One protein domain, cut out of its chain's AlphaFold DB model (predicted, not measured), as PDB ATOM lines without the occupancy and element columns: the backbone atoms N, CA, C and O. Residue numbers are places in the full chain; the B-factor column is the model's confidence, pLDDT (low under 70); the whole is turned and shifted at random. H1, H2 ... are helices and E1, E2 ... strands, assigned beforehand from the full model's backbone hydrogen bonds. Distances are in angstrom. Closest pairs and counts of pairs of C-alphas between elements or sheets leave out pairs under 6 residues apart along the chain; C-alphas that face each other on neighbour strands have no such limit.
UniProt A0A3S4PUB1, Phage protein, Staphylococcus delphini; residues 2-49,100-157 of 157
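What this domain is: This is residues 2 to 49 and 100 to 157 of the 157 residues of the protein "Phage protein" of Staphylococcus delphini (UniProt A0A3S4PUB1). A small three-stranded sheet forms one end of an elongated body; long H1 runs from it, residues 44 to 47 sticking out, with H2 beside it and short H3 packed on H1's first part and the sheet. The 106 printed residues, of mixed class, hold E1, E2, H1, H2, H3, E3; sheet E2 E1 E3 is antiparallel. It is compact, with radius of gyration of the C-alphas 15.0 A and spans 53 by 30 by 18 A.

How they stand to each other: Find hairpin E1, residues 6 to 11, and E2, residues 17 to 20, with N 8 and O 19 at 2.8 A. E3, residues 151 to 156, is E1's other neighbour, N 153 and O 9 at 2.8 A. H1, residues 21 to 47, only grazes the sheet. H2, residues 100 to 120, touches H1, closest C-alphas Arg 29 and Val 113, 6.1 A, at a shallow tilt of 25 degrees, opposite ways. H3, residues 133 to 141, touches H1's residues 21 to 32 alone, closest C-alphas Ala 21 and Val 134, 6.5 A. Every helix O i to N i+4 pair is within hydrogen-bond range.

Where its parts are: Find C-alpha 6, E1's first, at (-21.036, 37.380, -28.638). H1 runs 39.4 A, H2 29.8 A. E3 ends at C-alpha 156, (-23.830, 40.104, -31.519).

The domain as a whole: Residues 50 to 99 are cut out; C-alphas 49 and 100 are 20.6 A apart. The H2 to H3 link is long. Look for pLDDT under 70 at residues 13 to 14, 45 to 49, 100 and 146 to 157.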
ATOM      1  N   ASP A   2     -23.972  29.895 -27.172       88.25
ATOM      2  CA  ASP A   2     -22.501  29.836 -27.192       88.25
ATOM      3  C   ASP A   2     -21.930  31.245 -26.983       88.25
ATOM      4  O   ASP A   2     -22.147  32.138 -27.808       88.25
ATOM      5  N   LEU A   3     -21.205  31.441 -25.881       88.88
ATOM      6  CA  LEU A   3     -20.605  32.723 -25.512       88.88
ATOM      7  C   LEU A   3     -19.616  33.269 -26.556       88.88
ATOM      8  O   LEU A   3     -19.481  34.482 -26.691       88.88
ATOM      9  N   LYS A   4     -18.975  32.412 -27.359       89.38
ATOM     10  CA  LYS A   4     -17.964  32.822 -28.356       89.38
ATOM     11  C   LYS A   4     -18.565  33.528 -29.574       89.38
ATOM     12  O   LYS A   4     -17.851  34.130 -30.385       89.38
ATOM     13  N   THR A   5     -19.890  33.480 -29.708       87.62
ATOM     14  CA  THR A   5     -20.648  34.176 -30.760       87.62
ATOM     15  C   THR A   5     -20.995  35.626 -30.398       87.62
ATOM     16  O   THR A   5     -21.435  36.383 -31.260       87.62
ATOM     17  N   LEU A   6     -20.753  36.040 -29.150       87.50
ATOM     18  CA  LEU A   6     -21.036  37.380 -28.638       87.50
ATOM     19  C   LEU A   6     -19.731  38.123 -28.368       87.50
ATOM     20  O   LEU A   6     -18.858  37.579 -27.698       87.50
ATOM     21  N   ASN A   7     -19.616  39.362 -28.843       87.50
ATOM     22  CA  ASN A   7     -18.558  40.277 -28.426       87.50
ATOM     23  C   ASN A   7     -19.049  41.132 -27.253       87.50
ATOM     24  O   ASN A   7     -20.203  41.570 -27.228       87.50
ATOM     25  N   VAL A   8     -18.157  41.384 -26.304       85.25
ATOM     26  CA  VAL A   8     -18.399  42.179 -25.102       85.25
ATOM     27  C   VAL A   8     -17.355  43.279 -25.036       85.25
ATOM     28  O   VAL A   8     -16.156  43.013 -25.143       85.25
ATOM     29  N   PHE A   9     -17.840  44.500 -24.840       84.38
ATOM     30  CA  PHE A   9     -17.035  45.666 -24.524       84.38
ATOM     31  C   PHE A   9     -17.533  46.228 -23.194       84.38
ATOM     32  O   PHE A   9     -18.729  46.495 -23.052       84.38
ATOM     33  N   VAL A  10     -16.637  46.359 -22.222       78.06
ATOM     34  CA  VAL A  10     -16.899  46.982 -20.919       78.06
ATOM     35  C   VAL A  10     -15.914  48.129 -20.775       78.06
ATOM     36  O   VAL A  10     -14.728  47.933 -21.035       78.06
ATOM     37  N   GLU A  11     -16.412  49.297 -20.392       76.19
ATOM     38  CA  GLU A  11     -15.609  50.485 -20.105       76.19
ATOM     39  C   GLU A  11     -16.074  51.026 -18.749       76.19
ATOM     40  O   GLU A  11     -17.263  51.322 -18.562       76.19
ATOM     41  N   SER A  12     -15.172  51.052 -17.768       71.75
ATOM     42  CA  SER A  12     -15.499  51.463 -16.398       71.75
ATOM     43  C   SER A  12     -14.265  51.887 -15.612       71.75
ATOM     44  O   SER A  12     -13.186  51.332 -15.801       71.75
ATOM     45  N   ASP A  13     -14.449  52.792 -14.648       68.69
ATOM     46  CA  ASP A  13     -13.362  53.344 -13.822       68.69
ATOM     47  C   ASP A  13     -12.534  52.270 -13.083       68.69
ATOM     48  O   ASP A  13     -11.379  52.502 -12.730       68.69
ATOM     49  N   ALA A  14     -13.113  51.086 -12.849       67.75
ATOM     50  CA  ALA A  14     -12.460  49.960 -12.186       67.75
ATOM     51  C   ALA A  14     -11.865  48.916 -13.153       67.75
ATOM     52  O   ALA A  14     -11.032  48.107 -12.733       67.75
ATOM     53  N   PHE A  15     -12.330  48.856 -14.408       75.06
ATOM     54  CA  PHE A  15     -12.021  47.759 -15.326       75.06
ATOM     55  C   PHE A  15     -12.507  48.001 -16.767       75.06
ATOM     56  O   PHE A  15     -13.703  48.190 -17.000       75.06
ATOM     57  N   ASP A  16     -11.600  47.814 -17.728       81.06
ATOM     58  CA  ASP A  16     -11.905  47.792 -19.160       81.06
ATOM     59  C   ASP A  16     -11.742  46.386 -19.752       81.06
ATOM     60  O   ASP A  16     -10.814  45.645 -19.410       81.06
ATOM     61  N   PHE A  17     -12.614  46.025 -20.696       86.06
ATOM     62  CA  PHE A  17     -12.564  44.745 -21.399       86.06
ATOM     63  C   PHE A  17     -12.993  44.853 -22.860       86.06
ATOM     64  O   PHE A  17     -14.004  45.476 -23.182       86.06
ATOM     65  N   ALA A  18     -12.290  44.132 -23.732       87.25
ATOM     66  CA  ALA A  18     -12.689  43.903 -25.114       87.25
ATOM     67  C   ALA A  18     -12.401  42.449 -25.512       87.25
ATOM     68  O   ALA A  18     -11.252  42.007 -25.516       87.25
ATOM     69  N   GLY A  19     -13.437  41.698 -25.883       88.81
ATOM     70  CA  GLY A  19     -13.289  40.294 -26.262       88.81
ATOM     71  C   GLY A  19     -14.611  39.629 -26.618       88.81
ATOM     72  O   GLY A  19     -15.610  40.301 -26.867       88.81
ATOM     73  N   ASP A  20     -14.629  38.297 -26.638       91.44
ATOM     74  CA  ASP A  20     -15.886  37.548 -26.645       91.44
ATOM     75  C   ASP A  20     -16.401  37.308 -25.214       91.44
ATOM     76  O   ASP A  20     -15.667  37.449 -24.230       91.44
ATOM     77  N   ALA A  21     -17.680  36.950 -25.083       90.56
ATOM     78  CA  ALA A  21     -18.303  36.746 -23.775       90.56
ATOM     79  C   ALA A  21     -17.732  35.535 -23.006       90.56
ATOM     80  O   ALA A  21     -17.962  35.408 -21.804       90.56
ATOM     81  N   PHE A  22     -16.990  34.641 -23.672       93.56
ATOM     82  CA  PHE A  22     -16.320  33.517 -23.022       93.56
ATOM     83  C   PHE A  22     -15.030  33.980 -22.341       93.56
ATOM     84  O   PHE A  22     -14.802  33.661 -21.177       93.56
ATOM     85  N   ASN A  23     -14.239  34.803 -23.029       93.50
ATOM     86  CA  ASN A  23     -13.066  35.456 -22.452       93.50
ATOM     87  C   ASN A  23     -13.465  36.410 -21.314       93.50
ATOM     88  O   ASN A  23     -12.780  36.454 -20.298       93.50
ATOM     89  N   PHE A  24     -14.610  37.095 -21.431       91.38
ATOM     90  CA  PHE A  24     -15.160  37.912 -20.342       91.38
ATOM     91  C   PHE A  24     -15.442  37.073 -19.084       91.38
ATOM     92  O   PHE A  24     -15.041  37.448 -17.986       91.38
ATOM     93  N   LEU A  25     -16.065  35.896 -19.231       92.75
ATOM     94  CA  LEU A  25     -16.299  34.986 -18.106       92.75
ATOM     95  C   LEU A  25     -14.992  34.494 -17.457       92.75
ATOM     96  O   LEU A  25     -14.928  34.378 -16.234       92.75
ATOM     97  N   LEU A  26     -13.964  34.197 -18.261       93.88
ATOM     98  CA  LEU A  26     -12.648  33.794 -17.756       93.88
ATOM     99  C   LEU A  26     -12.004  34.907 -16.917       93.88
ATOM    100  O   LEU A  26     -11.535  34.640 -15.815       93.88
ATOM    101  N   GLU A  27     -12.059  36.146 -17.400       91.44
ATOM    102  CA  GLU A  27     -11.531  37.333 -16.720       91.44
ATOM    103  C   GLU A  27     -12.268  37.610 -15.393       91.44
ATOM    104  O   GLU A  27     -11.630  37.803 -14.358       91.44
ATOM    105  N   MET A  28     -13.606  37.530 -15.367       89.88
ATOM    106  CA  MET A  28     -14.383  37.658 -14.120       89.88
ATOM    107  C   MET A  28     -14.056  36.535 -13.119       89.88
ATOM    108  O   MET A  28     -13.944  36.778 -11.917       89.88
ATOM    109  N   ARG A  29     -13.846  35.300 -13.596       92.88
ATOM    110  CA  ARG A  29     -13.422  34.163 -12.760       92.88
ATOM    111  C   ARG A  29     -12.023  34.361 -12.175       92.88
ATOM    112  O   ARG A  29     -11.801  34.003 -11.022       92.88
ATOM    113  N   GLU A  30     -11.084  34.906 -12.943       91.06
ATOM    114  CA  GLU A  30      -9.738  35.200 -12.447       91.06
ATOM    115  C   GLU A  30      -9.767  36.296 -11.372       91.06
ATOM    116  O   GLU A  30      -9.184  36.114 -10.301       91.06
ATOM    117  N   LYS A  31     -10.535  37.374 -11.585       87.69
ATOM    118  CA  LYS A  31     -10.766  38.408 -10.560       87.69
ATOM    119  C   LYS A  31     -11.381  37.831  -9.286       87.69
ATOM    120  O   LYS A  31     -10.848  38.081  -8.210       87.69
ATOM    121  N   ALA A  32     -12.414  36.989  -9.399       88.19
ATOM    122  CA  ALA A  32     -13.033  36.316  -8.253       88.19
ATOM    123  C   ALA A  32     -12.019  35.528  -7.405       88.19
ATOM    124  O   ALA A  32     -12.049  35.582  -6.177       88.19
ATOM    125  N   LEU A  33     -11.106  34.797  -8.053       88.88
ATOM    126  CA  LEU A  33     -10.080  34.011  -7.364       88.88
ATOM    127  C   LEU A  33      -8.995  34.892  -6.730       88.88
ATOM    128  O   LEU A  33      -8.528  34.577  -5.635       88.88
ATOM    129  N   ASN A  34      -8.621  36.000  -7.375       85.94
ATOM    130  CA  ASN A  34      -7.668  36.964  -6.824       85.94
ATOM    131  C   ASN A  34      -8.249  37.727  -5.619       85.94
ATOM    132  O   ASN A  34      -7.560  37.873  -4.611       85.94
ATOM    133  N   GLU A  35      -9.517  38.145  -5.667       83.62
ATOM    134  CA  GLU A  35     -10.213  38.750  -4.520       83.62
ATOM    135  C   GLU A  35     -10.348  37.765  -3.349       83.62
ATOM    136  O   GLU A  35     -10.027  38.115  -2.213       83.62
ATOM    137  N   LEU A  36     -10.738  36.511  -3.618       85.50
ATOM    138  CA  LEU A  36     -10.794  35.458  -2.601       85.50
ATOM    139  C   LEU A  36      -9.419  35.209  -1.963       85.50
ATOM    140  O   LEU A  36      -9.326  35.053  -0.745       85.50
ATOM    141  N   LYS A  37      -8.346  35.199  -2.763       83.81
ATOM    142  CA  LYS A  37      -6.973  35.072  -2.262       83.81
ATOM    143  C   LYS A  37      -6.620  36.231  -1.320       83.81
ATOM    144  O   LYS A  37      -6.186  35.971  -0.203       83.81
ATOM    145  N   LEU A  38      -6.849  37.479  -1.736       81.12
ATOM    146  CA  LEU A  38      -6.574  38.668  -0.918       81.12
ATOM    147  C   LEU A  38      -7.384  38.677   0.388       81.12
ATOM    148  O   LEU A  38      -6.879  39.101   1.424       81.12
ATOM    149  N   LEU A  39      -8.631  38.196   0.356       81.25
ATOM    150  CA  LEU A  39      -9.475  38.059   1.543       81.25
ATOM    151  C   LEU A  39      -8.890  37.047   2.544       81.25
ATOM    152  O   LEU A  39      -8.825  37.339   3.736       81.25
ATOM    153  N   LEU A  40      -8.422  35.892   2.061       81.44
ATOM    154  CA  LEU A  40      -7.783  34.864   2.891       81.44
ATOM    155  C   LEU A  40      -6.411  35.308   3.425       81.44
ATOM    156  O   LEU A  40      -6.082  35.012   4.570       81.44
ATOM    157  N   GLU A  41      -5.623  36.036   2.628       79.00
ATOM    158  CA  GLU A  41      -4.343  36.614   3.067       79.00
ATOM    159  C   GLU A  41      -4.546  37.665   4.171       79.00
ATOM    160  O   GLU A  41      -3.782  37.679   5.135       79.00
ATOM    161  N   LYS A  42      -5.597  38.495   4.081       72.56
ATOM    162  CA  LYS A  42      -5.962  39.456   5.135       72.56
ATOM    163  C   LYS A  42      -6.396  38.771   6.430       72.56
ATOM    164  O   LYS A  42      -5.912  39.159   7.487       72.56
ATOM    165  N   GLU A  43      -7.253  37.752   6.359       70.94
ATOM    166  CA  GLU A  43      -7.673  37.004   7.555       70.94
ATOM    167  C   GLU A  43      -6.470  36.360   8.257       70.94
ATOM    168  O   GLU A  43      -6.275  36.523   9.461       70.94
ATOM    169  N   LEU A  44      -5.604  35.696   7.484       71.25
ATOM    170  CA  LEU A  44      -4.401  35.063   8.015       71.25
ATOM    171  C   LEU A  44      -3.431  36.096   8.614       71.25
ATOM    172  O   LEU A  44      -2.789  35.815   9.621       71.25
ATOM    173  N   ALA A  45      -3.329  37.297   8.038       68.06
ATOM    174  CA  ALA A  45      -2.540  38.380   8.621       68.06
ATOM    175  C   ALA A  45      -3.117  38.848   9.971       68.06
ATOM    176  O   ALA A  45      -2.357  38.998  10.923       68.06
ATOM    177  N   ILE A  46      -4.442  38.999  10.084       59.03
ATOM    178  CA  ILE A  46      -5.120  39.396  11.331       59.03
ATOM    179  C   ILE A  46      -4.908  38.353  12.442       59.03
ATOM    180  O   ILE A  46      -4.688  38.723  13.595       59.03
ATOM    181  N   GLU A  47      -4.905  37.053  12.127       53.78
ATOM    182  CA  GLU A  47      -4.583  36.022  13.126       53.78
ATOM    183  C   GLU A  47      -3.139  36.101  13.649       53.78
ATOM    184  O   GLU A  47      -2.912  35.784  14.815       53.78
ATOM    185  N   ASN A  48      -2.184  36.573  12.840       45.41
ATOM    186  CA  ASN A  48      -0.771  36.701  13.225       45.41
ATOM    187  C   ASN A  48      -0.431  38.005  13.983       45.41
ATOM    188  O   ASN A  48       0.704  38.155  14.428       45.41
ATOM    189  N   VAL A  49      -1.377  38.939  14.141       49.72
ATOM    190  CA  VAL A  49      -1.179  40.235  14.839       49.72
ATOM    191  C   VAL A  49      -1.754  40.229  16.269       49.72
ATOM    192  O   VAL A  49      -1.559  41.172  17.033       49.72
ATOM    193  N   THR A 100     -18.886  33.825  10.607       58.03
ATOM    194  CA  THR A 100     -19.978  33.530   9.685       58.03
ATOM    195  C   THR A 100     -20.009  34.534   8.533       58.03
ATOM    196  O   THR A 100     -20.503  34.200   7.455       58.03
ATOM    197  N   THR A 101     -19.420  35.720   8.711       71.44
ATOM    198  CA  THR A 101     -19.288  36.764   7.689       71.44
ATOM    199  C   THR A 101     -18.281  36.353   6.618       71.44
ATOM    200  O   THR A 101     -18.632  36.307   5.439       71.44
ATOM    201  N   LEU A 102     -17.056  35.989   7.008       74.06
ATOM    202  CA  LEU A 102     -16.036  35.431   6.122       74.06
ATOM    203  C   LEU A 102     -16.518  34.136   5.466       74.06
ATOM    204  O   LEU A 102     -16.419  33.999   4.248       74.06
ATOM    205  N   SER A 103     -17.111  33.224   6.240       73.62
ATOM    206  CA  SER A 103     -17.650  31.963   5.710       73.62
ATOM    207  C   SER A 103     -18.695  32.212   4.613       73.62
ATOM    208  O   SER A 103     -18.618  31.612   3.542       73.62
ATOM    209  N   SER A 104     -19.617  33.160   4.828       79.94
ATOM    210  CA  SER A 104     -20.617  33.557   3.829       79.94
ATOM    211  C   SER A 104     -20.002  34.258   2.610       79.94
ATOM    212  O   SER A 104     -20.457  34.040   1.488       79.94
ATOM    213  N   LYS A 105     -18.946  35.068   2.784       81.31
ATOM    214  CA  LYS A 105     -18.191  35.647   1.656       81.31
ATOM    215  C   LYS A 105     -17.556  34.543   0.805       81.31
ATOM    216  O   LYS A 105     -17.797  34.501  -0.399       81.31
ATOM    217  N   ILE A 106     -16.811  33.621   1.424       85.75
ATOM    218  CA  ILE A 106     -16.155  32.487   0.746       85.75
ATOM    219  C   ILE A 106     -17.181  31.615   0.008       85.75
ATOM    220  O   ILE A 106     -16.928  31.205  -1.126       85.75
ATOM    221  N   GLU A 107     -18.346  31.359   0.608       86.62
ATOM    222  CA  GLU A 107     -19.425  30.593  -0.025       86.62
ATOM    223  C   GLU A 107     -19.914  31.251  -1.324       86.62
ATOM    224  O   GLU A 107     -19.968  30.585  -2.356       86.62
ATOM    225  N   LYS A 108     -20.140  32.571  -1.330       88.31
ATOM    226  CA  LYS A 108     -20.512  33.299  -2.554       88.31
ATOM    227  C   LYS A 108     -19.419  33.217  -3.632       88.31
ATOM    228  O   LYS A 108     -19.739  32.988  -4.798       88.31
ATOM    229  N   PHE A 109     -18.138  33.373  -3.267       90.19
ATOM    230  CA  PHE A 109     -17.015  33.227  -4.211       90.19
ATOM    231  C   PHE A 109     -16.979  31.824  -4.827       90.19
ATOM    232  O   PHE A 109     -16.855  31.681  -6.045       90.19
ATOM    233  N   LYS A 110     -17.144  30.787  -4.002       91.12
ATOM    234  CA  LYS A 110     -17.243  29.390  -4.436       91.12
ATOM    235  C   LYS A 110     -18.419  29.177  -5.396       91.12
ATOM    236  O   LYS A 110     -18.234  28.511  -6.413       91.12
ATOM    237  N   ASP A 111     -19.591  29.739  -5.108       92.75
ATOM    238  CA  ASP A 111     -20.780  29.598  -5.955       92.75
ATOM    239  C   ASP A 111     -20.581  30.258  -7.330       92.75
ATOM    240  O   ASP A 111     -20.875  29.639  -8.356       92.75
ATOM    241  N   PHE A 112     -19.988  31.459  -7.380       93.31
ATOM    242  CA  PHE A 112     -19.641  32.116  -8.645       93.31
ATOM    243  C   PHE A 112     -18.597  31.326  -9.454       93.31
ATOM    244  O   PHE A 112     -18.759  31.123 -10.659       93.31
ATOM    245  N   VAL A 113     -17.540  30.825  -8.804       93.38
ATOM    246  CA  VAL A 113     -16.516  30.004  -9.475       93.38
ATOM    247  C   VAL A 113     -17.122  28.696  -9.998       93.38
ATOM    248  O   VAL A 113     -16.835  28.308 -11.130       93.38
ATOM    249  N   ALA A 114     -18.019  28.054  -9.242       93.38
ATOM    250  CA  ALA A 114     -18.734  26.858  -9.682       93.38
ATOM    251  C   ALA A 114     -19.671  27.136 -10.873       93.38
ATOM    252  O   ALA A 114     -19.727  26.330 -11.809       93.38
ATOM    253  N   TYR A 115     -20.361  28.283 -10.887       93.56
ATOM    254  CA  TYR A 115     -21.127  28.752 -12.047       93.56
ATOM    255  C   TYR A 115     -20.222  28.886 -13.279       93.56
ATOM    256  O   TYR A 115     -20.497  28.251 -14.304       93.56
ATOM    257  N   ALA A 116     -19.107  29.616 -13.163       93.94
ATOM    258  CA  ALA A 116     -18.157  29.824 -14.253       93.94
ATOM    259  C   ALA A 116     -17.570  28.496 -14.769       93.94
ATOM    260  O   ALA A 116     -17.602  28.224 -15.973       93.94
ATOM    261  N   ASP A 117     -17.127  27.609 -13.875       93.56
ATOM    262  CA  ASP A 117     -16.599  26.284 -14.224       93.56
ATOM    263  C   ASP A 117     -17.646  25.405 -14.932       93.56
ATOM    264  O   ASP A 117     -17.308  24.651 -15.852       93.56
ATOM    265  N   SER A 118     -18.936  25.546 -14.606       94.19
ATOM    266  CA  SER A 118     -20.034  24.832 -15.283       94.19
ATOM    267  C   SER A 118     -20.274  25.271 -16.740       94.19
ATOM    268  O   SER A 118     -20.919  24.548 -17.511       94.19
ATOM    269  N   VAL A 119     -19.783  26.458 -17.116       92.50
ATOM    270  CA  VAL A 119     -19.823  27.025 -18.475       92.50
ATOM    271  C   VAL A 119     -18.509  26.731 -19.209       92.50
ATOM    272  O   VAL A 119     -18.526  26.331 -20.376       92.50
ATOM    273  N   ILE A 120     -17.371  26.866 -18.519       92.62
ATOM    274  CA  ILE A 120     -16.023  26.609 -19.051       92.62
ATOM    275  C   ILE A 120     -15.840  25.131 -19.406       92.62
ATOM    276  O   ILE A 120     -15.390  24.821 -20.508       92.62
ATOM    277  N   SER A 121     -16.290  24.212 -18.547       93.12
ATOM    278  CA  SER A 121     -16.302  22.765 -18.827       93.12
ATOM    279  C   SER A 121     -17.139  22.380 -20.057       93.12
ATOM    280  O   SER A 121     -16.895  21.343 -20.671       93.12
ATOM    281  N   LYS A 122     -18.088  23.236 -20.462       93.44
ATOM    282  CA  LYS A 122     -18.900  23.107 -21.686       93.44
ATOM    283  C   LYS A 122     -18.391  23.992 -22.829       93.44
ATOM    284  O   LYS A 122     -19.112  24.237 -23.795       93.44
ATOM    285  N   ASN A 123     -17.154  24.482 -22.730       88.69
ATOM    286  CA  ASN A 123     -16.465  25.282 -23.742       88.69
ATOM    287  C   ASN A 123     -17.203  26.580 -24.147       88.69
ATOM    288  O   ASN A 123     -17.056  27.039 -25.280       88.69
ATOM    289  N   GLY A 124     -18.001  27.154 -23.237       84.81
ATOM    290  CA  GLY A 124     -18.819  28.351 -23.476       84.81
ATOM    291  C   GLY A 124     -20.272  28.081 -23.879       84.81
ATOM    292  O   GLY A 124     -21.034  29.032 -24.053       84.81
ATOM    293  N   VAL A 125     -20.685  26.813 -23.999       88.50
ATOM    294  CA  VAL A 125     -22.065  26.432 -24.336       88.50
ATOM    295  C   VAL A 125     -22.880  26.194 -23.064       88.50
ATOM    296  O   VAL A 125     -22.723  25.179 -22.388       88.50
ATOM    297  N   HIS A 126     -23.792  27.112 -22.742       87.00
ATOM    298  CA  HIS A 126     -24.627  27.016 -21.538       87.00
ATOM    299  C   HIS A 126     -26.093  27.395 -21.800       87.00
ATOM    300  O   HIS A 126     -26.412  28.133 -22.740       87.00
ATOM    301  N   ASN A 127     -27.001  26.868 -20.976       84.81
ATOM    302  CA  ASN A 127     -28.427  27.199 -20.993       84.81
ATOM    303  C   ASN A 127     -28.689  28.334 -20.002       84.81
ATOM    304  O   ASN A 127     -29.167  28.092 -18.899       84.81
ATOM    305  N   PHE A 128     -28.327  29.548 -20.408       82.44
ATOM    306  CA  PHE A 128     -28.595  30.768 -19.651       82.44
ATOM    307  C   PHE A 128     -30.096  30.917 -19.395       82.44
ATOM    308  O   PHE A 128     -30.926  30.562 -20.239       82.44
ATOM    309  N   THR A 129     -30.435  31.432 -18.219       79.25
ATOM    310  CA  THR A 129     -31.811  31.696 -17.785       79.25
ATOM    311  C   THR A 129     -32.445  32.844 -18.567       79.25
ATOM    312  O   THR A 129     -33.665  32.884 -18.732       79.25
ATOM    313  N   THR A 130     -31.620  33.754 -19.096       75.25
ATOM    314  CA  THR A 130     -32.051  34.882 -19.925       75.25
ATOM    315  C   THR A 130     -31.538  34.774 -21.368       75.25
ATOM    316  O   THR A 130     -30.619  34.018 -21.686       75.25
ATOM    317  N   ASN A 131     -32.106  35.589 -22.266       77.31
ATOM    318  CA  ASN A 131     -31.588  35.777 -23.629       77.31
ATOM    319  C   ASN A 131     -30.354  36.710 -23.692       77.31
ATOM    320  O   ASN A 131     -29.914  37.063 -24.794       77.31
ATOM    321  N   ASP A 132     -29.820  37.116 -22.537       82.94
ATOM    322  CA  ASP A 132     -28.658  37.986 -22.392       82.94
ATOM    323  C   ASP A 132     -27.646  37.363 -21.409       82.94
ATOM    324  O   ASP A 132     -27.662  37.636 -20.203       82.94
ATOM    325  N   PRO A 133     -26.759  36.488 -21.907       84.81
ATOM    326  CA  PRO A 133     -25.841  35.757 -21.046       84.81
ATOM    327  C   PRO A 133     -24.773  36.656 -20.414       84.81
ATOM    328  O   PRO A 133     -24.206  36.286 -19.395       84.81
ATOM    329  N   VAL A 134     -24.493  37.830 -20.992       84.69
ATOM    330  CA  VAL A 134     -23.497  38.769 -20.457       84.69
ATOM    331  C   VAL A 134     -24.050  39.422 -19.194       84.69
ATOM    332  O   VAL A 134     -23.380  39.427 -18.164       84.69
ATOM    333  N   ASN A 135     -25.307  39.874 -19.245       83.44
ATOM    334  CA  ASN A 135     -26.023  40.369 -18.071       83.44
ATOM    335  C   ASN A 135     -26.148  39.306 -16.968       83.44
ATOM    336  O   ASN A 135     -26.026  39.636 -15.791       83.44
ATOM    337  N   GLU A 136     -26.354  38.034 -17.323       88.44
ATOM    338  CA  GLU A 136     -26.378  36.945 -16.338       88.44
ATOM    339  C   GLU A 136     -25.018  36.773 -15.642       88.44
ATOM    340  O   GLU A 136     -24.967  36.773 -14.415       88.44
ATOM    341  N   ILE A 137     -23.914  36.733 -16.399       89.00
ATOM    342  CA  ILE A 137     -22.550  36.638 -15.846       89.00
ATOM    343  C   ILE A 137     -22.249  37.815 -14.904       89.00
ATOM    344  O   ILE A 137     -21.741  37.601 -13.804       89.00
ATOM    345  N   ILE A 138     -22.595  39.047 -15.303       85.12
ATOM    346  CA  ILE A 138     -22.422  40.249 -14.468       85.12
ATOM    347  C   ILE A 138     -23.281  40.163 -13.199       85.12
ATOM    348  O   ILE A 138     -22.804  40.486 -12.116       85.12
ATOM    349  N   SER A 139     -24.534  39.712 -13.311       86.31
ATOM    350  CA  SER A 139     -25.456  39.572 -12.176       86.31
ATOM    351  C   SER A 139     -24.988  38.522 -11.163       86.31
ATOM    352  O   SER A 139     -25.113  38.733  -9.959       86.31
ATOM    353  N   GLU A 140     -24.402  37.414 -11.624       89.50
ATOM    354  CA  GLU A 140     -23.763  36.430 -10.745       89.50
ATOM    355  C   GLU A 140     -22.495  36.999 -10.086       89.50
ATOM    356  O   GLU A 140     -22.296  36.822  -8.885       89.50
ATOM    357  N   PHE A 141     -21.673  37.748 -10.827       86.88
ATOM    358  CA  PHE A 141     -20.437  38.341 -10.305       86.88
ATOM    359  C   PHE A 141     -20.695  39.458  -9.276       86.88
ATOM    360  O   PHE A 141     -20.072  39.488  -8.215       86.88
ATOM    361  N   LYS A 142     -21.709  40.308  -9.492       84.69
ATOM    362  CA  LYS A 142     -22.143  41.349  -8.535       84.69
ATOM    363  C   LYS A 142     -22.686  40.800  -7.199       84.69
ATOM    364  O   LYS A 142     -23.010  41.574  -6.303       84.69
ATOM    365  N   LYS A 143     -22.782  39.474  -7.015       85.88
ATOM    366  CA  LYS A 143     -23.074  38.851  -5.706       85.88
ATOM    367  C   LYS A 143     -21.840  38.735  -4.809       85.88
ATOM    368  O   LYS A 143     -22.005  38.663  -3.588       85.88
ATOM    369  N   ILE A 144     -20.641  38.678  -5.400       82.81
ATOM    370  CA  ILE A 144     -19.365  38.505  -4.686       82.81
ATOM    371  C   ILE A 144     -18.618  39.820  -4.487       82.81
ATOM    372  O   ILE A 144     -17.995  40.001  -3.445       82.81
ATOM    373  N   THR A 145     -18.759  40.755  -5.427       72.19
ATOM    374  CA  THR A 145     -18.113  42.069  -5.390       72.19
ATOM    375  C   THR A 145     -19.139  43.199  -5.498       72.19
ATOM    376  O   THR A 145     -20.150  43.070  -6.189       72.19
ATOM    377  N   ALA A 146     -18.884  44.307  -4.798       63.53
ATOM    378  CA  ALA A 146     -19.699  45.524  -4.859       63.53
ATOM    379  C   ALA A 146     -19.228  46.506  -5.951       63.53
ATOM    380  O   ALA A 146     -19.792  47.591  -6.078       63.53
ATOM    381  N   VAL A 147     -18.193  46.143  -6.720       63.69
ATOM    382  CA  VAL A 147     -17.645  46.971  -7.800       63.69
ATOM    383  C   VAL A 147     -18.703  47.207  -8.877       63.69
ATOM    384  O   VAL A 147     -19.355  46.272  -9.358       63.69
ATOM    385  N   ASP A 148     -18.859  48.469  -9.281       64.25
ATOM    386  CA  ASP A 148     -19.659  48.801 -10.449       64.25
ATOM    387  C   ASP A 148     -18.802  48.753 -11.718       64.25
ATOM    388  O   ASP A 148     -17.798  49.447 -11.841       64.25
ATOM    389  N   TYR A 149     -19.219  47.920 -12.668       61.19
ATOM    390  CA  TYR A 149     -18.517  47.667 -13.931       61.19
ATOM    391  C   TYR A 149     -19.018  48.564 -15.072       61.19
ATOM    392  O   TYR A 149     -18.970  48.182 -16.239       61.19
ATOM    393  N   GLY A 150     -19.521  49.752 -14.725       60.84
ATOM    394  CA  GLY A 150     -19.919  50.796 -15.664       60.84
ATOM    395  C   GLY A 150     -20.957  50.365 -16.703       60.84
ATOM    396  O   GLY A 150     -21.824  49.520 -16.463       60.84
ATOM    397  N   ASN A 151     -20.873  50.987 -17.881       64.06
ATOM    398  CA  ASN A 151     -21.748  50.685 -19.009       64.06
ATOM    399  C   ASN A 151     -21.073  49.659 -19.927       64.06
ATOM    400  O   ASN A 151     -19.977  49.879 -20.434       64.06
ATOM    401  N   PHE A 152     -21.766  48.558 -20.202       65.69
ATOM    402  CA  PHE A 152     -21.291  47.502 -21.095       65.69
ATOM    403  C   PHE A 152     -22.085  47.497 -22.405       65.69
ATOM    404  O   PHE A 152     -23.309  47.631 -22.427       65.69
ATOM    405  N   THR A 153     -21.382  47.295 -23.518       64.50
ATOM    406  CA  THR A 153     -21.971  47.152 -24.852       64.50
ATOM    407  C   THR A 153     -21.802  45.717 -25.340       64.50
ATOM    408  O   THR A 153     -20.689  45.247 -25.587       64.50
ATOM    409  N   VAL A 154     -22.923  45.014 -25.518       64.38
ATOM    410  CA  VAL A 154     -22.954  43.657 -26.083       64.38
ATOM    411  C   VAL A 154     -23.219  43.740 -27.584       64.38
ATOM    412  O   VAL A 154     -24.299  44.152 -28.011       64.38
ATOM    413  N   LEU A 155     -22.255  43.305 -28.397       63.06
ATOM    414  CA  LEU A 155     -22.383  43.246 -29.853       63.06
ATOM    415  C   LEU A 155     -22.492  41.787 -30.306       63.06
ATOM    416  O   LEU A 155     -21.571  40.988 -30.132       63.06
ATOM    417  N   LYS A 156     -23.629  41.427 -30.907       60.78
ATOM    418  CA  LYS A 156     -23.830  40.104 -31.519       60.78
ATOM    419  C   LYS A 156     -23.118  40.062 -32.878       60.78
ATOM    420  O   LYS A 156     -23.171  41.053 -33.606       60.78
ATOM    421  N   LYS A 157     -22.439  38.949 -33.180       58.31
ATOM    422  CA  LYS A 157     -21.861  38.677 -34.510       58.31
ATOM    423  C   LYS A 157     -22.950  38.326 -35.527       58.31
ATOM    424  O   LYS A 157     -23.983  37.765 -35.097       58.31
TER     425      LYS A 157